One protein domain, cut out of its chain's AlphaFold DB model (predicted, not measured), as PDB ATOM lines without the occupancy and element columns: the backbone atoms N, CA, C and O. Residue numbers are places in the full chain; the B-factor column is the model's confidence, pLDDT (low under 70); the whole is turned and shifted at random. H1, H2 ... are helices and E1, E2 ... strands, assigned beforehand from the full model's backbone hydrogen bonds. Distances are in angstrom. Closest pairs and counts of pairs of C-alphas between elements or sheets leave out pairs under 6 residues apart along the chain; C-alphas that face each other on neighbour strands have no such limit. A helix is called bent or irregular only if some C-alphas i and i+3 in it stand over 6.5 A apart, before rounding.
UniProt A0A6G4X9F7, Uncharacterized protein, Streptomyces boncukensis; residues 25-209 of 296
ATOM      1  N   ALA A  25     324.914 343.218 303.086       89.19
ATOM      2  CA  ALA A  25     325.196 343.280 301.663       89.19
ATOM      3  C   ALA A  25     324.159 342.462 300.898       89.19
ATOM      4  O   ALA A  25     324.094 341.235 301.046       89.19
ATOM      5  N   VAL A  26     323.398 343.148 300.052       88.56
ATOM      6  CA  VAL A  26     322.339 342.568 299.227       88.56
ATOM      7  C   VAL A  26     322.770 342.640 297.762       88.56
ATOM      8  O   VAL A  26     323.092 343.730 297.285       88.56
ATOM      9  N   PRO A  27     322.808 341.523 297.015       89.62
ATOM     10  CA  PRO A  27     322.979 341.570 295.568       89.62
ATOM     11  C   PRO A  27     321.925 342.478 294.931       89.62
ATOM     12  O   PRO A  27     320.736 342.315 295.194       89.62
ATOM     13  N   ALA A  28     322.329 343.407 294.063       90.06
ATOM     14  CA  ALA A  28     321.391 344.355 293.451       90.06
ATOM     15  C   ALA A  28     320.275 343.653 292.655       90.06
ATOM     16  O   ALA A  28     319.171 344.175 292.551       90.06
ATOM     17  N   ALA A  29     320.550 342.445 292.147       87.69
ATOM     18  CA  ALA A  29     319.573 341.567 291.505       87.69
ATOM     19  C   ALA A  29     318.356 341.223 292.388       87.69
ATOM     20  O   ALA A  29     317.303 340.886 291.858       87.69
ATOM     21  N   TRP A  30     318.507 341.251 293.714       86.88
ATOM     22  CA  TRP A  30     317.456 340.885 294.672       86.88
ATOM     23  C   TRP A  30     316.709 342.085 295.250       86.88
ATOM     24  O   TRP A  30     315.735 341.888 295.964       86.88
ATOM     25  N   ALA A  31     317.162 343.299 294.945       89.19
ATOM     26  CA  ALA A  31     316.518 344.540 295.360       89.19
ATOM     27  C   ALA A  31     316.536 345.560 294.202       89.19
ATOM     28  O   ALA A  31     317.184 346.615 294.297       89.19
ATOM     29  N   PRO A  32     315.905 345.233 293.052       89.94
ATOM     30  CA  PRO A  32     315.892 346.097 291.870       89.94
ATOM     31  C   PRO A  32     315.284 347.480 292.151       89.94
ATOM     32  O   PRO A  32     315.737 348.476 291.587       89.94
ATOM     33  N   GLU A  33     314.321 347.569 293.065       92.00
ATOM     34  CA  GLU A  33     313.712 348.814 293.530       92.00
ATOM     35  C   GLU A  33     314.706 349.705 294.289       92.00
ATOM     36  O   GLU A  33     314.754 350.913 294.054       92.00
ATOM     37  N   LEU A  34     315.566 349.133 295.140       90.94
ATOM     38  CA  LEU A  34     316.644 349.890 295.785       90.94
ATOM     39  C   LEU A  34     317.729 350.283 294.780       90.94
ATOM     40  O   LEU A  34     318.234 351.405 294.827       90.94
ATOM     41  N   ARG A  35     318.061 349.395 293.838       92.06
ATOM     42  CA  ARG A  35     319.013 349.687 292.758       92.06
ATOM     43  C   ARG A  35     318.544 350.857 291.889       92.06
ATOM     44  O   ARG A  35     319.364 351.700 291.528       92.06
ATOM     45  N   ALA A  36     317.251 350.935 291.581       91.44
ATOM     46  CA  ALA A  36     316.669 352.012 290.782       91.44
ATOM     47  C   ALA A  36     316.757 353.392 291.463       91.44
ATOM     48  O   ALA A  36     316.784 354.410 290.776       91.44
ATOM     49  N   ARG A  37     316.859 353.436 292.799       90.00
ATOM     50  CA  ARG A  37     316.974 354.678 293.589       90.00
ATOM     51  C   ARG A  37     318.385 355.270 293.625       90.00
ATOM     52  O   ARG A  37     318.571 356.341 294.200       90.00
ATOM     53  N   ILE A  38     319.387 354.585 293.074       91.81
ATOM     54  CA  ILE A  38     320.774 355.051 293.127       91.81
ATOM     55  C   ILE A  38     320.958 356.279 292.235       91.81
ATOM     56  O   ILE A  38     320.829 356.204 291.013       91.81
ATOM     57  N   ASP A  39     321.372 357.382 292.856       89.12
ATOM     58  CA  ASP A  39     321.850 358.573 292.164       89.12
ATOM     59  C   ASP A  39     323.353 358.766 292.392       89.12
ATOM     60  O   ASP A  39     323.822 358.968 293.512       89.12
ATOM     61  N   TYR A  40     324.116 358.713 291.302       88.44
ATOM     62  CA  TYR A  40     325.567 358.885 291.308       88.44
ATOM     63  C   TYR A  40     325.975 360.365 291.308       88.44
ATOM     64  O   TYR A  40     327.079 360.700 291.745       88.44
ATOM     65  N   ARG A  41     325.104 361.262 290.821       86.88
ATOM     66  CA  ARG A  41     325.421 362.682 290.578       86.88
ATOM     67  C   ARG A  41     325.883 363.434 291.831       86.88
ATOM     68  O   ARG A  41     326.814 364.223 291.702       86.88
ATOM     69  N   PRO A  42     325.326 363.193 293.035       86.19
ATOM     70  CA  PRO A  42     325.784 363.874 294.246       86.19
ATOM     71  C   PRO A  42     327.157 363.402 294.738       86.19
ATOM     72  O   PRO A  42     327.752 364.045 295.601       86.19
ATOM     73  N   LEU A  43     327.643 362.252 294.263       87.25
ATOM     74  CA  LEU A  43     328.856 361.624 294.791       87.25
ATOM     75  C   LEU A  43     330.071 361.825 293.894       87.25
ATOM     76  O   LEU A  43     331.197 361.746 294.389       87.25
ATOM     77  N   TRP A  44     329.864 362.009 292.591       91.62
ATOM     78  CA  TRP A  44     330.940 362.071 291.607       91.62
ATOM     79  C   TRP A  44     331.036 363.468 290.991       91.62
ATOM     80  O   TRP A  44     330.007 364.094 290.729       91.62
ATOM     81  N   PRO A  45     332.255 363.956 290.700       94.44
ATOM     82  CA  PRO A  45     332.426 365.173 289.921       94.44
ATOM     83  C   PRO A  45     331.661 365.110 288.594       94.44
ATOM     84  O   PRO A  45     331.787 364.143 287.842       94.44
ATOM     85  N   ARG A  46     330.880 366.157 288.296       94.62
ATOM     86  CA  ARG A  46     329.943 366.192 287.156       94.62
ATOM     87  C   ARG A  46     330.610 365.878 285.814       94.62
ATOM     88  O   ARG A  46     330.035 365.155 285.008       94.62
ATOM     89  N   PHE A  47     331.826 366.373 285.599       95.81
ATOM     90  CA  PHE A  47     332.560 366.157 284.353       95.81
ATOM     91  C   PHE A  47     332.877 364.673 284.094       95.81
ATOM     92  O   PHE A  47     332.947 364.267 282.940       95.81
ATOM     93  N   LEU A  48     333.008 363.825 285.126       95.38
ATOM     94  CA  LEU A  48     333.315 362.400 284.928       95.38
ATOM     95  C   LEU A  48     332.200 361.654 284.189       95.38
ATOM     96  O   LEU A  48     332.476 360.653 283.534       95.38
ATOM     97  N   PHE A  49     330.958 362.141 284.242       94.94
ATOM     98  CA  PHE A  49     329.856 361.535 283.489       94.94
ATOM     99  C   PHE A  49     329.985 361.728 281.973       94.94
ATOM    100  O   PHE A  49     329.376 360.969 281.224       94.94
ATOM    101  N   ALA A  50     330.792 362.695 281.524       95.25
ATOM    102  CA  ALA A  50     331.103 362.904 280.112       95.25
ATOM    103  C   ALA A  50     332.261 362.019 279.614       95.25
ATOM    104  O   ALA A  50     332.535 361.991 278.416       95.25
ATOM    105  N   ALA A  51     332.949 361.288 280.504       94.25
ATOM    106  CA  ALA A  51     334.028 360.392 280.102       94.25
ATOM    107  C   ALA A  51     333.503 359.328 279.116       94.25
ATOM    108  O   ALA A  51     332.487 358.686 279.403       94.25
ATOM    109  N   PRO A  52     334.189 359.062 277.986       90.75
ATOM    110  CA  PRO A  52     333.683 358.144 276.965       90.75
ATOM    111  C   PRO A  52     333.361 356.745 277.508       90.75
ATOM    112  O   PRO A  52     332.403 356.111 277.069       90.75
ATOM    113  N   SER A  53     334.148 356.258 278.463       91.12
ATOM    114  CA  SER A  53     333.998 354.968 279.148       91.12
ATOM    115  C   SER A  53     332.730 354.864 280.005       91.12
ATOM    116  O   SER A  53     332.262 353.751 280.253       91.12
ATOM    117  N   MET A  54     332.110 355.987 280.383       93.38
ATOM    118  CA  MET A  54     330.870 355.999 281.164       93.38
ATOM    119  C   MET A  54     329.704 355.326 280.427       93.38
ATOM    120  O   MET A  54     328.849 354.702 281.060       93.38
ATOM    121  N   ARG A  55     329.714 355.340 279.084       93.25
ATOM    122  CA  ARG A  55     328.731 354.619 278.253       93.25
ATOM    123  C   ARG A  55     328.740 353.104 278.483       93.25
ATOM    124  O   ARG A  55     327.738 352.441 278.242       93.25
ATOM    125  N   LEU A  56     329.864 352.555 278.956       93.19
ATOM    126  CA  LEU A  56     330.028 351.125 279.232       93.19
ATOM    127  C   LEU A  56     329.579 350.747 280.648       93.19
ATOM    128  O   LEU A  56     329.345 349.571 280.912       93.19
ATOM    129  N   TYR A  57     329.433 351.721 281.551       92.62
ATOM    130  CA  TYR A  57     329.200 351.482 282.974       92.62
ATOM    131  C   TYR A  57     327.914 350.713 283.258       92.62
ATOM    132  O   TYR A  57     327.935 349.635 283.854       92.62
ATOM    133  N   ARG A  58     326.778 351.259 282.810       90.75
ATOM    134  CA  ARG A  58     325.463 350.648 283.038       90.75
ATOM    135  C   ARG A  58     325.327 349.289 282.341       90.75
ATOM    136  O   ARG A  58     324.917 348.355 283.029       90.75
ATOM    137  N   PRO A  59     325.703 349.129 281.053       89.56
ATOM    138  CA  PRO A  59     325.678 347.822 280.399       89.56
ATOM    139  C   PRO A  59     326.514 346.762 281.126       89.56
ATOM    140  O   PRO A  59     326.041 345.644 281.320       89.56
ATOM    141  N   LEU A  60     327.726 347.106 281.583       89.88
ATOM    142  CA  LEU A  60     328.579 346.176 282.330       89.88
ATOM    143  C   LEU A  60     327.956 345.765 283.666       89.88
ATOM    144  O   LEU A  60     327.872 344.571 283.954       89.88
ATOM    145  N   ALA A  61     327.469 346.731 284.451       89.69
ATOM    146  CA  ALA A  61     326.821 346.450 285.732       89.69
ATOM    147  C   ALA A  61     325.574 345.564 285.559       89.69
ATOM    148  O   ALA A  61     325.379 344.604 286.305       89.69
ATOM    149  N   ALA A  62     324.746 345.858 284.550       87.12
ATOM    150  CA  ALA A  62     323.539 345.093 284.239       87.12
ATOM    151  C   ALA A  62     323.854 343.656 283.803       87.12
ATOM    152  O   ALA A  62     323.075 342.744 284.070       87.12
ATOM    153  N   ARG A  63     325.012 343.437 283.168       84.50
ATOM    154  CA  ARG A  63     325.418 342.112 282.698       84.50
ATOM    155  C   ARG A  63     325.875 341.179 283.813       84.50
ATOM    156  O   ARG A  63     325.877 339.963 283.619       84.50
ATOM    157  N   TRP A  64     326.232 341.743 284.966       81.88
ATOM    158  CA  TRP A  64     326.709 341.006 286.129       81.88
ATOM    159  C   TRP A  64     325.947 341.399 287.407       81.88
ATOM    160  O   TRP A  64     326.543 341.880 288.377       81.88
ATOM    161  N   PRO A  65     324.620 341.189 287.459       77.81
ATOM    162  CA  PRO A  65     323.779 341.767 288.505       77.81
ATOM    163  C   PRO A  65     324.049 341.158 289.896       77.81
ATOM    164  O   PRO A  65     323.866 341.831 290.908       77.81
ATOM    165  N   TYR A  66     324.561 339.923 289.962       74.31
ATOM    166  CA  TYR A  66     324.881 339.228 291.220       74.31
ATOM    167  C   TYR A  66     326.209 339.648 291.867       74.31
ATOM    168  O   TYR A  66     326.452 339.290 293.016       74.31
ATOM    169  N   ALA A  67     327.062 340.399 291.163       87.62
ATOM    170  CA  ALA A  67     328.278 340.983 291.747       87.62
ATOM    171  C   ALA A  67     328.177 342.495 291.956       87.62
ATOM    172  O   ALA A  67     329.155 343.132 292.346       87.62
ATOM    173  N   GLN A  68     326.996 343.070 291.730       93.62
ATOM    174  CA  GLN A  68     326.685 344.406 292.214       93.62
ATOM    175  C   GLN A  68     326.132 344.249 293.632       93.62
ATOM    176  O   GLN A  68     325.212 343.454 293.842       93.62
ATOM    177  N   LEU A  69     326.682 344.972 294.605       93.38
ATOM    178  CA  LEU A  69     326.235 344.893 295.998       93.38
ATOM    179  C   LEU A  69     325.623 346.218 296.437       93.38
ATOM    180  O   LEU A  69     326.206 347.283 296.243       93.38
ATOM    181  N   LEU A  70     324.469 346.137 297.083       94.06
ATOM    182  CA  LEU A  70     323.868 347.216 297.850       94.06
ATOM    183  C   LEU A  70     324.243 347.026 299.316       94.06
ATOM    184  O   LEU A  70     324.202 345.910 299.833       94.06
ATOM    185  N   LEU A  71     324.620 348.113 299.977       93.44
ATOM    186  CA  LEU A  71     324.889 348.140 301.408       93.44
ATOM    187  C   LEU A  71     323.663 348.730 302.085       93.44
ATOM    188  O   LEU A  71     323.329 349.886 301.821       93.44
ATOM    189  N   VAL A  72     323.000 347.958 302.938       92.62
ATOM    190  CA  VAL A  72     321.761 348.373 303.600       92.62
ATOM    191  C   VAL A  72     321.892 348.304 305.115       92.62
ATOM    192  O   VAL A  72     322.650 347.496 305.659       92.62
ATOM    193  N   SER A  73     321.166 349.189 305.790       90.38
ATOM    194  CA  SER A  73     320.961 349.135 307.234       90.38
ATOM    195  C   SER A  73     320.065 347.940 307.565       90.38
ATOM    196  O   SER A  73     318.937 347.914 307.073       90.38
ATOM    197  N   PRO A  74     320.507 346.979 308.393       84.94
ATOM    198  CA  PRO A  74     319.667 345.855 308.805       84.94
ATOM    199  C   PRO A  74     318.427 346.299 309.587       84.94
ATOM    200  O   PRO A  74     317.391 345.652 309.508       84.94
ATOM    201  N   ASP A  75     318.527 347.415 310.315       86.00
ATOM    202  CA  ASP A  75     317.461 347.878 311.204       86.00
ATOM    203  C   ASP A  75     316.358 348.625 310.441       86.00
ATOM    204  O   ASP A  75     315.180 348.507 310.764       86.00
ATOM    205  N   SER A  76     316.729 349.408 309.423       89.25
ATOM    206  CA  SER A  76     315.799 350.297 308.708       89.25
ATOM    207  C   SER A  76     315.578 349.941 307.239       89.25
ATOM    208  O   SER A  76     314.767 350.582 306.574       89.25
ATOM    209  N   GLY A  77     316.345 348.996 306.687       88.50
ATOM    210  CA  GLY A  77     316.368 348.701 305.249       88.50
ATOM    211  C   GLY A  77     316.912 349.848 304.385       88.50
ATOM    212  O   GLY A  77     316.876 349.775 303.156       88.50
ATOM    213  N   ALA A  78     317.412 350.929 304.994       90.94
ATOM    214  CA  ALA A  78     317.884 352.097 304.265       90.94
ATOM    215  C   ALA A  78     319.167 351.784 303.485       90.94
ATOM    216  O   ALA A  78     320.095 351.174 304.018       90.94
ATOM    217  N   LEU A  79     319.247 352.266 302.242       93.06
ATOM    218  CA  LEU A  79     320.476 352.221 301.453       93.06
ATOM    219  C   LEU A  79     321.543 353.095 302.128       93.06
ATOM    220  O   LEU A  79     321.298 354.260 302.425       93.06
ATOM    221  N   LEU A  80     322.728 352.531 302.347       93.38
ATOM    222  CA  LEU A  80     323.897 353.193 302.938       93.38
ATOM    223  C   LEU A  80     324.997 353.448 301.899       93.38
ATOM    224  O   LEU A  80     325.845 354.326 302.063       93.38
ATOM    225  N   GLY A  81     324.997 352.669 300.821       94.19
ATOM    226  CA  GLY A  81     326.002 352.717 299.773       94.19
ATOM    227  C   GLY A  81     325.849 351.557 298.802       94.19
ATOM    228  O   GLY A  81     324.939 350.739 298.925       94.19
ATOM    229  N   TRP A  82     326.749 351.482 297.836       95.06
ATOM    230  CA  TRP A  82     326.771 350.404 296.858       95.06
ATOM    231  C   TRP A  82     328.177 350.185 296.308       95.06
ATOM    232  O   TRP A  82     329.069 351.034 296.419       95.06
ATOM    233  N   LEU A  83     328.349 349.019 295.709       94.88
ATOM    234  CA  LEU A  83     329.531 348.589 294.994       94.88
ATOM    235  C   LEU A  83     329.094 348.137 293.606       94.88
ATOM    236  O   LEU A  83     328.268 347.228 293.483       94.88
ATOM    237  N   ASP A  84     329.711 348.724 292.587       96.25
ATOM    238  CA  ASP A  84     329.574 348.255 291.219       96.25
ATOM    239  C   ASP A  84     330.857 347.562 290.770       96.25
ATOM    240  O   ASP A  84     331.967 348.074 290.961       96.25
ATOM    241  N   THR A  85     330.708 346.395 290.152       96.06
ATOM    242  CA  THR A  85     331.832 345.570 289.709       96.06
ATOM    243  C   THR A  85     331.681 345.122 288.262       96.06
ATOM    244  O   THR A  85     330.578 345.067 287.716       96.06
ATOM    245  N   ALA A  86     332.807 344.779 287.649       93.69
ATOM    246  CA  ALA A  86     332.873 344.139 286.349       93.69
ATOM    247  C   ALA A  86     333.665 342.828 286.442       93.69
ATOM    248  O   ALA A  86     334.615 342.731 287.230       93.69
ATOM    249  N   PRO A  87     333.332 341.830 285.610       90.94
ATOM    250  CA  PRO A  87     334.236 340.716 285.384       90.94
ATOM    251  C   PRO A  87     335.514 341.197 284.712       90.94
ATOM    252  O   PRO A  87     335.484 342.022 283.795       90.94
ATOM    253  N   ALA A  88     336.638 340.635 285.129       92.56
ATOM    254  CA  ALA A  88     337.922 340.896 284.515       92.56
ATOM    255  C   ALA A  88     338.703 339.602 284.292       92.56
ATOM    256  O   ALA A  88     338.471 338.571 284.925       92.56
ATOM    257  N   HIS A  89     339.644 339.711 283.361       92.69
ATOM    258  CA  HIS A  89     340.747 338.784 283.209       92.69
ATOM    259  C   HIS A  89     342.029 339.569 283.452       92.69
ATOM    260  O   HIS A  89     342.245 340.616 282.833       92.69
ATOM    261  N   TRP A  90     342.865 339.057 284.335       95.19
ATOM    262  CA  TRP A  90     344.200 339.572 284.612       95.19
ATOM    263  C   TRP A  90     345.191 338.421 284.416       95.19
ATOM    264  O   TRP A  90     344.757 337.293 284.247       95.19
ATOM    265  N   ASP A  91     346.500 338.649 284.380       93.44
ATOM    266  CA  ASP A  91     347.504 337.570 284.310       93.44
ATOM    267  C   ASP A  91     348.161 337.302 285.675       93.44
ATOM    268  O   ASP A  91     348.693 336.224 285.912       93.44
ATOM    269  N   GLY A  92     347.960 338.187 286.652       95.06
ATOM    270  CA  GLY A  92     348.551 338.088 287.988       95.06
ATOM    271  C   GLY A  92     349.795 338.956 288.168       95.06
ATOM    272  O   GLY A  92     350.358 338.974 289.261       95.06
ATOM    273  N   THR A  93     350.215 339.679 287.130       96.44
ATOM    274  CA  THR A  93     351.401 340.538 287.139       96.44
ATOM    275  C   THR A  93     351.018 342.014 287.194       96.44
ATOM    276  O   THR A  93     350.024 342.440 286.602       96.44
ATOM    277  N   ASP A  94     351.822 342.836 287.870       95.75
ATOM    278  CA  ASP A  94     351.577 344.284 287.924       95.75
ATOM    279  C   ASP A  94     351.653 344.917 286.511       95.75
ATOM    280  O   ASP A  94     350.904 345.843 286.211       95.75
ATOM    281  N   ALA A  95     352.466 344.357 285.602       94.38
ATOM    282  CA  ALA A  95     352.556 344.778 284.197       94.38
ATOM    283  C   ALA A  95     351.297 344.445 283.369       94.38
ATOM    284  O   ALA A  95     350.956 345.174 282.437       94.38
ATOM    285  N   GLY A  96     350.584 343.371 283.715       94.62
ATOM    286  CA  GLY A  96     349.348 342.954 283.050       94.62
ATOM    287  C   GLY A  96     348.103 343.737 283.472       94.62
ATOM    288  O   GLY A  96     347.014 343.503 282.929       94.62
ATOM    289  N   LEU A  97     348.223 344.660 284.436       97.00
ATOM    290  CA  LEU A  97     347.111 345.502 284.874       97.00
ATOM    291  C   LEU A  97     346.539 346.327 283.705       97.00
ATOM    292  O   LEU A  97     347.257 346.693 282.770       97.00
ATOM    293  N   PRO A  98     345.230 346.641 283.718       96.94
ATOM    294  CA  PRO A  98     344.671 347.564 282.741       96.94
ATOM    295  C   PRO A  98     345.353 348.935 282.816       96.94
ATOM    296  O   PRO A  98     345.753 349.376 283.896       96.94
ATOM    297  N   GLY A  99     345.398 349.652 281.690       96.94
ATOM    298  CA  GLY A  99     345.971 351.009 281.605       96.94
ATOM    299  C   GLY A  99     345.274 352.063 282.482       96.94
ATOM    300  O   GLY A  99     345.694 353.211 282.522       96.94
ATOM    301  N   GLY A 100     344.216 351.653 283.182       97.50
ATOM    302  CA  GLY A 100     343.486 352.350 284.226       97.50
ATOM    303  C   GLY A 100     341.990 352.067 284.099       97.50
ATOM    304  O   GLY A 100     341.609 351.042 283.522       97.50
ATOM    305  N   TRP A 101     341.136 352.935 284.633       97.31
ATOM    306  CA  TRP A 101     339.688 352.702 284.685       97.31
ATOM    307  C   TRP A 101     339.056 352.521 283.297       97.31
ATOM    308  O   TRP A 101     338.350 351.542 283.061       97.31
ATOM    309  N   ASP A 102     339.365 353.389 282.334       97.31
ATOM    310  CA  ASP A 102     338.795 353.314 280.986       97.31
ATOM    311  C   ASP A 102     339.190 352.021 280.256       97.31
ATOM    312  O   ASP A 102     338.371 351.397 279.573       97.31
ATOM    313  N   ASP A 103     340.454 351.607 280.384       97.31
ATOM    314  CA  ASP A 103     340.940 350.370 279.770       97.31
ATOM    315  C   ASP A 103     340.377 349.132 280.471       97.31
ATOM    316  O   ASP A 103     340.016 348.168 279.797       97.31
ATOM    317  N   LEU A 104     340.205 349.176 281.796       97.06
ATOM    318  CA  LEU A 104     339.513 348.129 282.545       97.06
ATOM    319  C   LEU A 104     338.106 347.894 281.982       97.06
ATOM    320  O   LEU A 104     337.755 346.756 281.666       97.06
ATOM    321  N   MET A 105     337.327 348.963 281.799       96.12
ATOM    322  CA  MET A 105     335.964 348.879 281.267       96.12
ATOM    323  C   MET A 105     335.947 348.273 279.859       96.12
ATOM    324  O   MET A 105     335.175 347.354 279.573       96.12
ATOM    325  N   ARG A 106     336.850 348.716 278.976       95.56
ATOM    326  CA  ARG A 106     336.977 348.149 277.622       95.56
ATOM    327  C   ARG A 106     337.393 346.676 277.645       95.56
ATOM    328  O   ARG A 106     336.830 345.875 276.899       95.56
ATOM    329  N   ARG A 107     338.363 346.298 278.486       95.12
ATOM    330  CA  ARG A 107     338.811 344.902 278.644       95.12
ATOM    331  C   ARG A 107     337.685 344.004 279.149       95.12
ATOM    332  O   ARG A 107     337.545 342.900 278.622       95.12
ATOM    333  N   ALA A 108     336.874 344.477 280.095       94.00
ATOM    334  CA  ALA A 108     335.715 343.751 280.609       94.00
ATOM    335  C   ALA A 108     334.691 343.464 279.498       94.00
ATOM    336  O   ALA A 108     334.304 342.312 279.301       94.00
ATOM    337  N   VAL A 109     334.330 344.476 278.697       92.25
ATOM    338  CA  VAL A 109     333.427 344.298 277.543       92.25
ATOM    339  C   VAL A 109     334.007 343.308 276.532       92.25
ATOM    340  O   VAL A 109     333.308 342.390 276.106       92.25
ATOM    341  N   ARG A 110     335.292 343.443 276.170       92.12
ATOM    342  CA  ARG A 110     335.960 342.498 275.257       92.12
ATOM    343  C   ARG A 110     335.953 341.070 275.806       92.12
ATOM    344  O   ARG A 110     335.767 340.135 275.038       92.12
ATOM    345  N   GLY A 111     336.164 340.901 277.111       90.88
ATOM    346  CA  GLY A 111     336.133 339.596 277.775       90.88
ATOM    347  C   GLY A 111     334.768 338.932 277.694       90.88
ATOM    348  O   GLY A 111     334.683 337.781 277.279       90.88
ATOM    349  N   LEU A 112     333.716 339.690 278.004       87.00
ATOM    350  CA  LEU A 112     332.335 339.227 277.897       87.00
ATOM    351  C   LEU A 112     331.971 338.829 276.463       87.00
ATOM    352  O   LEU A 112     331.420 337.752 276.260       87.00
ATOM    353  N   ARG A 113     332.314 339.657 275.465       86.62
ATOM    354  CA  ARG A 113     332.037 339.358 274.046       86.62
ATOM    355  C   ARG A 113     332.769 338.114 273.550       86.62
ATOM    356  O   ARG A 113     332.206 337.342 272.788       86.62
ATOM    357  N   ALA A 114     334.008 337.919 273.996       89.69
ATOM    358  CA  ALA A 114     334.820 336.757 273.644       89.69
ATOM    359  C   ALA A 114     334.451 335.491 274.440       89.69
ATOM    360  O   ALA A 114     335.149 334.488 274.344       89.69
ATOM    361  N   GLY A 115     333.414 335.549 275.278       87.00
ATOM    362  CA  GLY A 115     332.988 334.429 276.102       87.00
ATOM    363  C   GLY A 115     334.012 333.979 277.150       87.00
ATOM    364  O   GLY A 115     333.956 332.847 277.628       87.00
ATOM    365  N   ARG A 116     334.980 334.837 277.505       88.00
ATOM    366  CA  ARG A 116     336.053 334.465 278.435       88.00
ATOM    367  C   ARG A 116     335.497 334.304 279.842       88.00
ATOM    368  O   ARG A 116     334.865 335.215 280.378       88.00
ATOM    369  N   ARG A 117     335.810 333.171 280.472       88.06
ATOM    370  CA  ARG A 117     335.543 332.969 281.896       88.06
ATOM    371  C   ARG A 117     336.421 333.937 282.705       88.06
ATOM    372  O   ARG A 117     337.638 333.904 282.539       88.06
ATOM    373  N   PRO A 118     335.842 334.807 283.549       91.56
ATOM    374  CA  PRO A 118     336.635 335.725 284.350       91.56
ATOM    375  C   PRO A 118     337.312 334.997 285.503       91.56
ATOM    376  O   PRO A 118     336.749 334.072 286.089       91.56
ATOM    377  N   ASP A 119     338.506 335.465 285.839       94.44
ATOM    378  CA  ASP A 119     339.293 335.011 286.983       94.44
ATOM    379  C   ASP A 119     339.422 336.102 288.056       94.44
ATOM    380  O   ASP A 119     339.895 335.841 289.157       94.44
ATOM    381  N   THR A 120     338.980 337.324 287.755       96.44
ATOM    382  CA  THR A 120     339.232 338.515 288.560       96.44
ATOM    383  C   THR A 120     337.962 339.350 288.682       96.44
ATOM    384  O   THR A 120     337.217 339.519 287.714       96.44
ATOM    385  N   LEU A 121     337.720 339.906 289.871       96.81
ATOM    386  CA  LEU A 121     336.650 340.875 290.106       96.81
ATOM    387  C   LEU A 121     337.225 342.288 290.038       96.81
ATOM    388  O   LEU A 121     338.116 342.628 290.810       96.81
ATOM    389  N   ALA A 122     336.724 343.139 289.153       97.12
ATOM    390  CA  ALA A 122     337.173 344.523 289.090       97.12
ATOM    391  C   ALA A 122     336.139 345.464 289.705       97.12
ATOM    392  O   ALA A 122     334.963 345.426 289.350       97.12
ATOM    393  N   MET A 123     336.571 346.325 290.621       97.31
ATOM    394  CA  MET A 123     335.725 347.355 291.217       97.31
ATOM    395  C   MET A 123     335.598 348.515 290.229       97.31
ATOM    396  O   MET A 123     336.577 349.204 289.958       97.31
ATOM    397  N   MET A 124     334.399 348.744 289.693       96.25
ATOM    398  CA  MET A 124     334.131 349.925 288.865       96.25
ATOM    399  C   MET A 124     333.923 351.145 289.751       96.25
ATOM    400  O   MET A 124     334.444 352.220 289.462       96.25
ATOM    401  N   SER A 125     333.186 350.975 290.850       94.94
ATOM    402  CA  SER A 125     333.051 351.998 291.875       94.94
ATOM    403  C   SER A 125     332.655 351.416 293.225       94.94
ATOM    404  O   SER A 125     332.072 350.337 293.318       94.94
ATOM    405  N   LEU A 126     332.949 352.174 294.277       95.19
ATOM    406  CA  LEU A 126     332.434 351.953 295.619       95.19
ATOM    407  C   LEU A 126     331.987 353.305 296.158       95.19
ATOM    408  O   LEU A 126     332.780 354.244 296.232       95.19
ATOM    409  N   SER A 127     330.718 353.393 296.534       93.25
ATOM    410  CA  SER A 127     330.097 354.625 297.004       93.25
ATOM    411  C   SER A 127     329.463 354.421 298.375       93.25
ATOM    412  O   SER A 127     328.721 353.468 298.593       93.25
ATOM    413  N   VAL A 128     329.740 355.342 299.300       91.69
ATOM    414  CA  VAL A 128     329.069 355.436 300.605       91.69
ATOM    415  C   VAL A 128     328.364 356.783 300.675       91.69
ATOM    416  O   VAL A 128     328.993 357.832 300.455       91.69
ATOM    417  N   LEU A 129     327.066 356.743 300.974       91.19
ATOM    418  CA  LEU A 129     326.234 357.934 301.081       91.19
ATOM    419  C   LEU A 129     326.749 358.849 302.201       91.19
ATOM    420  O   LEU A 129     327.201 358.340 303.227       91.19
ATOM    421  N   PRO A 130     326.675 360.185 302.046       88.75
ATOM    422  CA  PRO A 130     327.219 361.132 303.019       88.75
ATOM    423  C   PRO A 130     326.742 360.886 304.453       88.75
ATOM    424  O   PRO A 130     327.572 360.840 305.356       88.75
ATOM    425  N   ALA A 131     325.445 360.622 304.636       86.81
ATOM    426  CA  ALA A 131     324.834 360.342 305.937       86.81
ATOM    427  C   ALA A 131     325.364 359.064 306.622       86.81
ATOM    428  O   ALA A 131     325.179 358.890 307.820       86.81
ATOM    429  N   ALA A 132     326.033 358.180 305.878       85.12
ATOM    430  CA  ALA A 132     326.564 356.909 306.367       85.12
ATOM    431  C   ALA A 132     328.109 356.897 306.477       85.12
ATOM    432  O   ALA A 132     328.720 355.865 306.777       85.12
ATOM    433  N   ARG A 133     328.786 358.025 306.210       84.25
ATOM    434  CA  ARG A 133     330.257 358.128 306.293       84.25
ATOM    435  C   ARG A 133     330.743 358.174 307.746       84.25
ATOM    436  O   ARG A 133     329.985 358.395 308.676       84.25
ATOM    437  N   GLY A 134     332.040 357.927 307.946       78.81
ATOM    438  CA  GLY A 134     332.677 357.953 309.272       78.81
ATOM    439  C   GLY A 134     332.509 356.671 310.097       78.81
ATOM    440  O   GLY A 134     333.297 356.422 311.000       78.81
ATOM    441  N   ALA A 135     331.579 355.790 309.727       77.56
ATOM    442  CA  ALA A 135     331.269 354.575 310.480       77.56
ATOM    443  C   ALA A 135     332.031 353.314 310.006       77.56
ATOM    444  O   ALA A 135     331.622 352.182 310.250       77.56
ATOM    445  N   GLY A 136     333.137 353.476 309.270       85.25
ATOM    446  CA  GLY A 136     333.952 352.354 308.776       85.25
ATOM    447  C   GLY A 136     333.361 351.565 307.597       85.25
ATOM    448  O   GLY A 136     333.985 350.604 307.149       85.25
ATOM    449  N   LEU A 137     332.215 351.987 307.041       89.44
ATOM    450  CA  LEU A 137     331.522 351.284 305.950       89.44
ATOM    451  C   LEU A 137     332.377 351.059 304.701       89.44
ATOM    452  O   LEU A 137     332.256 350.015 304.075       89.44
ATOM    453  N   GLY A 138     333.275 351.989 304.358       91.38
ATOM    454  CA  GLY A 138     334.173 351.814 303.211       91.38
ATOM    455  C   GLY A 138     335.076 350.584 303.353       91.38
ATOM    456  O   GLY A 138     335.207 349.802 302.417       91.38
ATOM    457  N   ARG A 139     335.630 350.357 304.553       92.25
ATOM    458  CA  ARG A 139     336.420 349.154 304.847       92.25
ATOM    459  C   ARG A 139     335.551 347.900 304.771       92.25
ATOM    460  O   ARG A 139     335.950 346.936 304.128       92.25
ATOM    461  N   THR A 140     334.367 347.932 305.380       90.75
ATOM    462  CA  THR A 140     333.442 346.792 305.351       90.75
ATOM    463  C   THR A 140     333.031 346.438 303.920       90.75
ATOM    464  O   THR A 140     333.017 345.269 303.556       90.75
ATOM    465  N   ALA A 141     332.770 347.431 303.071       92.69
ATOM    466  CA  ALA A 141     332.438 347.231 301.664       92.69
ATOM    467  C   ALA A 141     333.579 346.563 300.873       92.69
ATOM    468  O   ALA A 141     333.332 345.671 300.061       92.69
ATOM    469  N   ILE A 142     334.837 346.925 301.148       95.62
ATOM    470  CA  ILE A 142     336.008 346.258 300.553       95.62
ATOM    471  C   ILE A 142     336.109 344.806 301.041       95.62
ATOM    472  O   ILE A 142     336.299 343.898 300.234       95.62
ATOM    473  N   GLU A 143     335.928 344.561 302.341       93.88
ATOM    474  CA  GLU A 143     335.923 343.206 302.917       93.88
ATOM    475  C   GLU A 143     334.812 342.332 302.296       93.88
ATOM    476  O   GLU A 143     335.063 341.183 301.928       93.88
ATOM    477  N   LEU A 144     333.618 342.892 302.079       92.00
ATOM    478  CA  LEU A 144     332.504 342.227 301.391       92.00
ATOM    479  C   LEU A 144     332.816 341.943 299.917       92.00
ATOM    480  O   LEU A 144     332.478 340.871 299.420       92.00
ATOM    481  N   THR A 145     333.514 342.851 299.232       93.50
ATOM    482  CA  THR A 145     333.972 342.642 297.846       93.50
ATOM    483  C   THR A 145     334.948 341.466 297.757       93.50
ATOM    484  O   THR A 145     334.831 340.617 296.876       93.50
ATOM    485  N   ARG A 146     335.894 341.375 298.700       95.38
ATOM    486  CA  ARG A 146     336.852 340.260 298.784       95.38
ATOM    487  C   ARG A 146     336.153 338.931 299.062       95.38
ATOM    488  O   ARG A 146     336.518 337.919 298.467       95.38
ATOM    489  N   ALA A 147     335.150 338.929 299.941       90.94
ATOM    490  CA  ALA A 147     334.330 337.750 300.218       90.94
ATOM    491  C   ALA A 147     333.499 337.324 298.997       90.94
ATOM    492  O   ALA A 147     333.414 336.137 298.688       90.94
ATOM    493  N   LEU A 148     332.921 338.283 298.267       90.69
ATOM    494  CA  LEU A 148     332.208 338.029 297.016       90.69
ATOM    495  C   LEU A 148     333.128 337.390 295.968       90.69
ATOM    496  O   LEU A 148     332.754 336.384 295.375       90.69
ATOM    497  N   ALA A 149     334.340 337.919 295.781       92.12
ATOM    498  CA  ALA A 149     335.319 337.324 294.872       92.12
ATOM    499  C   ALA A 149     335.662 335.875 295.255       92.12
ATOM    500  O   ALA A 149     335.696 335.012 294.382       92.12
ATOM    501  N   GLY A 150     335.825 335.593 296.554       89.94
ATOM    502  CA  GLY A 150     336.051 334.234 297.057       89.94
ATOM    503  C   GLY A 150     334.882 333.291 296.759       89.94
ATOM    504  O   GLY A 150     335.090 332.195 296.250       89.94
ATOM    505  N   ARG A 151     333.639 333.739 296.989       87.88
ATOM    506  CA  ARG A 151     332.424 332.964 296.663       87.88
ATOM    507  C   ARG A 151     332.269 332.681 295.168       87.88
ATOM    508  O   ARG A 151     331.708 331.656 294.807       87.88
ATOM    509  N   LEU A 152     332.747 333.585 294.317       87.25
ATOM    510  CA  LEU A 152     332.735 333.419 292.862       87.25
ATOM    511  C   LEU A 152     333.914 332.576 292.343       87.25
ATOM    512  O   LEU A 152     334.025 332.380 291.135       87.25
ATOM    513  N   GLY A 153     334.803 332.096 293.223       90.62
ATOM    514  CA  GLY A 153     335.994 331.336 292.833       90.62
ATOM    515  C   GLY A 153     337.005 332.157 292.024       90.62
ATOM    516  O   GLY A 153     337.775 331.593 291.251       90.62
ATOM    517  N   LEU A 154     336.979 333.484 292.161       94.00
ATOM    518  CA  LEU A 154     337.907 334.396 291.496       94.00
ATOM    519  C   LEU A 154     339.200 334.482 292.311       94.00
ATOM    520  O   LEU A 154     339.176 334.360 293.533       94.00
ATOM    521  N   ARG A 155     340.330 334.727 291.646       96.12
ATOM    522  CA  ARG A 155     341.665 334.741 292.266       96.12
ATOM    523  C   ARG A 155     342.122 336.113 292.753       96.12
ATOM    524  O   ARG A 155     343.076 336.189 293.521       96.12
ATOM    525  N   ALA A 156     341.470 337.192 292.317       97.31
ATOM    526  CA  ALA A 156     341.870 338.556 292.653       97.31
ATOM    527  C   ALA A 156     340.699 339.547 292.631       97.31
ATOM    528  O   ALA A 156     339.697 339.343 291.941       97.31
ATOM    529  N   VAL A 157     340.876 340.658 293.352       98.31
ATOM    530  CA  VAL A 157     340.078 341.878 293.194       98.31
ATOM    531  C   VAL A 157     340.986 343.025 292.761       98.31
ATOM    532  O   VAL A 157     341.968 343.320 293.443       98.31
ATOM    533  N   LEU A 158     340.635 343.703 291.668       98.62
ATOM    534  CA  LEU A 158     341.328 344.905 291.196       98.62
ATOM    535  C   LEU A 158     340.514 346.152 291.526       98.62
ATOM    536  O   LEU A 158     339.338 346.244 291.176       98.62
ATOM    537  N   ALA A 159     341.153 347.128 292.164       98.38
ATOM    538  CA  ALA A 159     340.557 348.413 292.493       98.38
ATOM    539  C   ALA A 159     341.354 349.552 291.830       98.38
ATOM    540  O   ALA A 159     342.490 349.812 292.240       98.38
ATOM    541  N   PRO A 160     340.784 350.254 290.834       97.88
ATOM    542  CA  PRO A 160     341.333 351.502 290.320       97.88
ATOM    543  C   PRO A 160     341.007 352.630 291.306       97.88
ATOM    544  O   PRO A 160     339.999 353.328 291.196       97.88
ATOM    545  N   VAL A 161     341.828 352.776 292.343       98.31
ATOM    546  CA  VAL A 161     341.566 353.718 293.429       98.31
ATOM    547  C   VAL A 161     341.780 355.145 292.944       98.31
ATOM    548  O   VAL A 161     342.880 355.515 292.540       98.31
ATOM    549  N   ARG A 162     340.723 355.953 293.050       97.25
ATOM    550  CA  ARG A 162     340.729 357.409 292.887       97.25
ATOM    551  C   ARG A 162     340.937 358.061 294.267       97.25
ATOM    552  O   ARG A 162     339.982 358.097 295.044       97.25
ATOM    553  N   PRO A 163     342.153 358.516 294.634       97.12
ATOM    554  CA  PRO A 163     342.433 359.026 295.978       97.12
ATOM    555  C   PRO A 163     341.617 360.290 296.269       97.12
ATOM    556  O   PRO A 163     341.615 361.237 295.481       97.12
ATOM    557  N   THR A 164     340.873 360.299 297.373       94.25
ATOM    558  CA  THR A 164     339.808 361.291 297.590       94.25
ATOM    559  C   THR A 164     340.321 362.659 298.017       94.25
ATOM    560  O   THR A 164     339.658 363.652 297.729       94.25
ATOM    561  N   ALA A 165     341.492 362.739 298.657       96.94
ATOM    562  CA  ALA A 165     342.084 364.009 299.083       96.94
ATOM    563  C   ALA A 165     343.026 364.622 298.025       96.94
ATOM    564  O   ALA A 165     343.459 365.766 298.164       96.94
ATOM    565  N   LYS A 166     343.300 363.908 296.920       97.81
ATOM    566  CA  LYS A 166     344.207 364.371 295.856       97.81
ATOM    567  C   LYS A 166     343.711 365.639 295.160       97.81
ATOM    568  O   LYS A 166     344.526 366.420 294.670       97.81
ATOM    569  N   CYS A 167     342.401 365.875 295.140       96.44
ATOM    570  CA  CYS A 167     341.817 367.071 294.535       96.44
ATOM    571  C   CYS A 167     342.249 368.383 295.208       96.44
ATOM    572  O   CYS A 167     342.151 369.430 294.580       96.44
ATOM    573  N   ALA A 168     342.776 368.338 296.439       96.81
ATOM    574  CA  ALA A 168     343.362 369.502 297.108       96.81
ATOM    575  C   ALA A 168     344.755 369.875 296.564       96.81
ATOM    576  O   ALA A 168     345.262 370.958 296.839       96.81
ATOM    577  N   CYS A 169     345.397 368.990 295.799       96.31
ATOM    578  CA  CYS A 169     346.712 369.225 295.207       96.31
ATOM    579  C   CYS A 169     346.791 368.661 293.775       96.31
ATOM    580  O   CYS A 169     347.617 367.788 293.485       96.31
ATOM    581  N   PRO A 170     345.943 369.135 292.839       95.56
ATOM    582  CA  PRO A 170     345.810 368.547 291.505       95.56
ATOM    583  C   PRO A 170     347.119 368.597 290.702       95.56
ATOM    584  O   PRO A 170     347.384 367.688 289.926       95.56
ATOM    585  N   HIS A 171     347.983 369.584 290.945       95.69
ATOM    586  CA  HIS A 171     349.269 369.748 290.251       95.69
ATOM    587  C   HIS A 171     350.353 368.739 290.653       95.69
ATOM    588  O   HIS A 171     351.309 368.553 289.909       95.69
ATOM    589  N   VAL A 172     350.223 368.090 291.814       97.62
ATOM    590  CA  VAL A 172     351.196 367.091 292.274       97.62
ATOM    591  C   VAL A 172     351.046 365.824 291.421       97.62
ATOM    592  O   VAL A 172     349.917 365.332 291.310       97.62
ATOM    593  N   PRO A 173     352.122 365.253 290.852       97.75
ATOM    594  CA  PRO A 173     352.048 363.969 290.158       97.75
ATOM    595  C   PRO A 173     351.451 362.873 291.050       97.75
ATOM    596  O   PRO A 173     351.724 362.814 292.253       97.75
ATOM    597  N   MET A 174     350.620 361.991 290.487       98.38
ATOM    598  CA  MET A 174     349.941 360.962 291.283       98.38
ATOM    599  C   MET A 174     350.932 360.008 291.951       98.38
ATOM    600  O   MET A 174     350.729 359.650 293.109       98.38
ATOM    601  N   ALA A 175     352.024 359.653 291.269       97.50
ATOM    602  CA  ALA A 175     353.083 358.826 291.839       97.50
ATOM    603  C   ALA A 175     353.679 359.451 293.114       97.50
ATOM    604  O   ALA A 175     353.835 358.760 294.121       97.50
ATOM    605  N   ASP A 176     353.945 360.757 293.102       98.25
ATOM    606  CA  ASP A 176     354.506 361.477 294.250       98.25
ATOM    607  C   ASP A 176     353.486 361.580 295.384       98.25
ATOM    608  O   ASP A 176     353.801 361.290 296.539       98.25
ATOM    609  N   TYR A 177     352.239 361.929 295.058       98.44
ATOM    610  CA  TYR A 177     351.150 361.985 296.030       98.44
ATOM    611  C   TYR A 177     350.910 360.628 296.705       98.44
ATOM    612  O   TYR A 177     350.825 360.545 297.929       98.44
ATOM    613  N   ALA A 178     350.847 359.549 295.922       97.75
ATOM    614  CA  ALA A 178     350.586 358.201 296.417       97.75
ATOM    615  C   ALA A 178     351.724 357.655 297.295       97.75
ATOM    616  O   ALA A 178     351.496 356.705 298.051       97.75
ATOM    617  N   ARG A 179     352.932 358.237 297.237       97.25
ATOM    618  CA  ARG A 179     354.063 357.910 298.124       97.25
ATOM    619  C   ARG A 179     354.043 358.654 299.454       97.25
ATOM    620  O   ARG A 179     354.724 358.209 300.370       97.25
ATOM    621  N   ARG A 180     353.244 359.713 299.612       97.88
ATOM    622  CA  ARG A 180     353.171 360.459 300.878       97.88
ATOM    623  C   ARG A 180     352.663 359.578 302.018       97.88
ATOM    624  O   ARG A 180     351.753 358.756 301.833       97.88
ATOM    625  N   ARG A 181     353.270 359.722 303.194       97.94
ATOM    626  CA  ARG A 181     352.985 358.917 304.388       97.94
ATOM    627  C   ARG A 181     352.798 359.822 305.594       97.94
ATOM    628  O   ARG A 181     353.502 360.809 305.752       97.94
ATOM    629  N   ARG A 182     351.875 359.429 306.466       97.31
ATOM    630  CA  ARG A 182     351.750 359.969 307.820       97.31
ATOM    631  C   ARG A 182     352.895 359.450 308.695       97.31
ATOM    632  O   ARG A 182     353.552 358.471 308.348       97.31
ATOM    633  N   ALA A 183     353.049 360.038 309.881       97.38
ATOM    634  CA  ALA A 183     354.010 359.585 310.889       97.38
ATOM    635  C   ALA A 183     353.833 358.107 311.303       97.38
ATOM    636  O   ALA A 183     354.796 357.458 311.683       97.38
ATOM    637  N   ASP A 184     352.619 357.556 311.188       96.00
ATOM    638  CA  ASP A 184     352.313 356.147 311.482       96.00
ATOM    639  C   ASP A 184     352.616 355.189 310.309       96.00
ATOM    640  O   ASP A 184     352.207 354.028 310.336       96.00
ATOM    641  N   GLY A 185     353.279 355.670 309.254       96.62
ATOM    642  CA  GLY A 185     353.668 354.879 308.084       96.62
ATOM    643  C   GLY A 185     352.533 354.571 307.101       96.62
ATOM    644  O   GLY A 185     352.784 353.976 306.052       96.62
ATOM    645  N   TRP A 186     351.291 354.987 307.372       97.81
ATOM    646  CA  TRP A 186     350.169 354.791 306.447       97.81
ATOM    647  C   TRP A 186     350.081 355.912 305.399       97.81
ATOM    648  O   TRP A 186     350.522 357.033 305.663       97.81
ATOM    649  N   PRO A 187     349.467 355.670 304.218       98.06
ATOM    650  CA  PRO A 187     349.227 356.725 303.234       98.06
ATOM    651  C   PRO A 187     348.511 357.930 303.847       98.06
ATOM    652  O   PRO A 187     347.595 357.754 304.657       98.06
ATOM    653  N   GLU A 188     348.889 359.141 303.434       97.81
ATOM    654  CA  GLU A 188     348.174 360.369 303.818       97.81
ATOM    655  C   GLU A 188     346.728 360.356 303.319       97.81
ATOM    656  O   GLU A 188     345.802 360.655 304.084       97.81
ATOM    657  N   ASP A 189     346.516 359.906 302.081       98.06
ATOM    658  CA  ASP A 189     345.186 359.818 301.491       98.06
ATOM    659  C   ASP A 189     344.285 358.839 302.271       98.06
ATOM    660  O   ASP A 189     344.639 357.667 302.461       98.06
ATOM    661  N   PRO A 190     343.104 359.286 302.733       95.94
ATOM    662  CA  PRO A 190     342.226 358.463 303.555       95.94
ATOM    663  C   PRO A 190     341.646 357.263 302.809       95.94
ATOM    664  O   PRO A 190     341.402 356.223 303.431       95.94
ATOM    665  N   TRP A 191     341.438 357.371 301.497       96.38
ATOM    666  CA  TRP A 191     340.848 356.297 300.712       96.38
ATOM    667  C   TRP A 191     341.874 355.215 300.376       96.38
ATOM    668  O   TRP A 191     341.611 354.034 300.622       96.38
ATOM    669  N   LEU A 192     343.090 355.599 299.971       97.88
ATOM    670  CA  LEU A 192     344.205 354.650 299.835       97.88
ATOM    671  C   LEU A 192     344.484 353.926 301.152       97.88
ATOM    672  O   LEU A 192     344.577 352.699 301.182       97.88
ATOM    673  N   ARG A 193     344.544 354.664 302.267       97.50
ATOM    674  CA  ARG A 193     344.739 354.072 303.597       97.50
ATOM    675  C   ARG A 193     343.635 353.079 303.961       97.50
ATOM    676  O   ARG A 193     343.932 352.050 304.561       97.50
ATOM    677  N   THR A 194     342.384 353.355 303.594       97.00
ATOM    678  CA  THR A 194     341.258 352.435 303.829       97.00
ATOM    679  C   THR A 194     341.451 351.118 303.078       97.00
ATOM    680  O   THR A 194     341.293 350.056 303.677       97.00
ATOM    681  N   HIS A 195     341.863 351.173 301.810       98.06
ATOM    682  CA  HIS A 195     342.165 349.977 301.026       98.06
ATOM    683  C   HIS A 195     343.337 349.170 301.595       98.06
ATOM    684  O   HIS A 195     343.211 347.955 301.748       98.06
ATOM    685  N   LEU A 196     344.454 349.811 301.952       97.69
ATOM    686  CA  LEU A 196     345.610 349.081 302.485       97.69
ATOM    687  C   LEU A 196     345.315 348.471 303.867       97.69
ATOM    688  O   LEU A 196     345.661 347.321 304.125       97.69
ATOM    689  N   ARG A 197     344.571 349.173 304.737       95.88
ATOM    690  CA  ARG A 197     344.097 348.615 306.023       95.88
ATOM    691  C   ARG A 197     343.108 347.459 305.862       95.88
ATOM    692  O   ARG A 197     342.914 346.695 306.804       95.88
ATOM    693  N   ALA A 198     342.473 347.340 304.699       95.38
ATOM    694  CA  ALA A 198     341.623 346.211 304.340       95.38
ATOM    695  C   ALA A 198     342.411 345.042 303.714       95.38
ATOM    696  O   ALA A 198     341.790 344.100 303.228       95.38
ATOM    697  N   GLY A 199     343.750 345.078 303.736       95.88
ATOM    698  CA  GLY A 199     344.622 344.025 303.207       95.88
ATOM    699  C   GLY A 199     344.966 344.173 301.724       95.88
ATOM    700  O   GLY A 199     345.455 343.222 301.121       95.88
ATOM    701  N   GLY A 200     344.691 345.333 301.125       97.62
ATOM    702  CA  GLY A 200     345.095 345.621 299.752       97.62
ATOM    703  C   GLY A 200     346.586 345.937 299.638       97.62
ATOM    704  O   GLY A 200     347.180 346.484 300.566       97.62
ATOM    705  N   ARG A 201     347.169 345.664 298.469       97.56
ATOM    706  CA  ARG A 201     348.526 346.082 298.084       97.56
ATOM    707  C   ARG A 201     348.458 347.065 296.919       97.56
ATOM    708  O   ARG A 201     347.770 346.803 295.936       97.56
ATOM    709  N   THR A 202     349.195 348.171 296.997       97.88
ATOM    710  CA  THR A 202     349.395 349.063 295.845       97.88
ATOM    711  C   THR A 202     350.291 348.394 294.803       97.88
ATOM    712  O   THR A 202     351.362 347.898 295.146       97.88
ATOM    713  N   ALA A 203     349.859 348.403 293.545       96.81
ATOM    714  CA  ALA A 203     350.599 347.824 292.422       96.81
ATOM    715  C   ALA A 203     351.257 348.878 291.521       96.81
ATOM    716  O   ALA A 203     352.279 348.618 290.901       96.81
ATOM    717  N   GLY A 204     350.704 350.091 291.469       95.06
ATOM    718  CA  GLY A 204     351.272 351.171 290.671       95.06
ATOM    719  C   GLY A 204     350.272 352.278 290.383       95.06
ATOM    720  O   GLY A 204     349.128 352.238 290.843       95.06
ATOM    721  N   VAL A 205     350.717 353.270 289.619       98.38
ATOM    722  CA  VAL A 205     349.871 354.349 289.108       98.38
ATOM    723  C   VAL A 205     349.563 354.079 287.644       98.38
ATOM    724  O   VAL A 205     350.460 353.812 286.851       98.38
ATOM    725  N   ALA A 206     348.287 354.164 287.290       98.25
ATOM    726  CA  ALA A 206     347.855 354.289 285.909       98.25
ATOM    727  C   ALA A 206     347.719 355.780 285.596       98.25
ATOM    728  O   ALA A 206     346.766 356.418 286.044       98.25
ATOM    729  N   GLU A 207     348.683 356.334 284.860       97.31
ATOM    730  CA  GLU A 207     348.758 357.777 284.576       97.31
ATOM    731  C   GLU A 207     347.608 358.277 283.685       97.31
ATOM    732  O   GLU A 207     347.230 359.443 283.750       97.31
ATOM    733  N   GLN A 208     347.026 357.393 282.867       96.75
ATOM    734  CA  GLN A 208     345.936 357.700 281.936       96.75
ATOM    735  C   GLN A 208     344.706 356.836 282.223       96.75
ATOM    736  O   GLN A 208     344.215 356.106 281.363       96.75
ATOM    737  N   SER A 209     344.212 356.911 283.459       97.81
ATOM    738  CA  SER A 209     343.066 356.119 283.896       97.81
ATOM    739  C   SER A 209     341.772 356.512 283.220       97.81
ATOM    740  O   SER A 209     341.082 355.650 282.675       97.81
TER     741      SER A 209
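AT A GLANCE: This is residues 25 to 209 of the 296 residues of an uncharacterized protein of Streptomyces boncukensis (UniProt A0A6G4X9F7). A strongly twisted sheet of five strands curls round the helix H5 on one face, while H3 and H4 pack on the other face. Beside its edge strand E5 lies the end of the printed part, with H6, H7 and the bent strand E6. The printed part has 185 residues with seven named helices and six named strands, in the order E1 H1 H2 H3 E2 E3 H4 E4 H5 E5 H6 H7 E6; the class is mixed, helices and strands. The sheet, E1 E2 E3 E4 E5, is mixed; the whole is compact, with a radius of gyration of the C-alphas of 16.2 A and spans of 43 by 42 by 33 A.

HOW THE PARTS SIT: Start at edge strand E1, residues 25 to 27, antiparallel to E2, residues 69 to 72: N 26 and O 70 are within hydrogen-bond range at 2.9 A. E2 forms a hairpin with E3, residues 79 to 88, with N 71 and O 81 at 2.8 A. E3 is antiparallel to E4, residues 120 to 128, with N 84 and O 125 at 3.0 A. E4 is parallel to E5, residues 156 to 161, with N 123 and O 158 at 2.8 A. With H5, residues 137 to 151, these two make a strand-helix-strand unit, parallel neighbours with a helix between, its crossover right-handed; the closest C-alphas of E4 and H5 are those of Leu 121 and Ala 149, 6.1 A. H3, residues 54 to 63, is on the opposite face from H5, giving three layers, helices on both faces; its height over the sheet is 8.9 A. H4, residues 101 to 113, touches H3 with residues 105 to 109 alone, closest C-alphas Leu 56 and Met 105, 6.7 A, at a steep tilt of 43 degrees. H7, residues 190 to 197, touches H5, closest C-alphas Thr 194 and Arg 139, 5.9 A. H6, residues 174 to 179, comes closest to E6, residues 201 to 209, at the C-alphas of Ala 175 and Val 205, 6.1 A; E6 pairs with no named strand. H1, residues 32 to 36, only grazes the sheet; H2, residues 46 to 50, is not on it. Every O i to N i+4 pair is within hydrogen-bond range in H1, H4, H5, H6 and H7; H3 has 4 of 6, and H2 0 of 1 but 2 of 2 O i to N i+3 pairs.

IN THESE COORDINATES: Find C-alpha 25 at (325.196, 343.280, 301.663), where E1 begins. E3 runs 26.8 A from C-alpha 79 at (320.476, 352.221, 301.453); E4, 23.1 A, bends by 56 degrees at residue 124. H5 is 20.6 A long and H4 18.7 A. H3 is irregular: C-alphas 55 and 58 are 7.0 A apart. E6 ends at C-alpha 209, (343.066, 356.119, 283.896).

THE WHOLE: The C-alphas farthest apart are those of Gly 115 and Ala 183, 47.8 A. The printed part has no cut; the links E3 to H4 and E5 to H6 are long. No printed residue is under 70 in pLDDT.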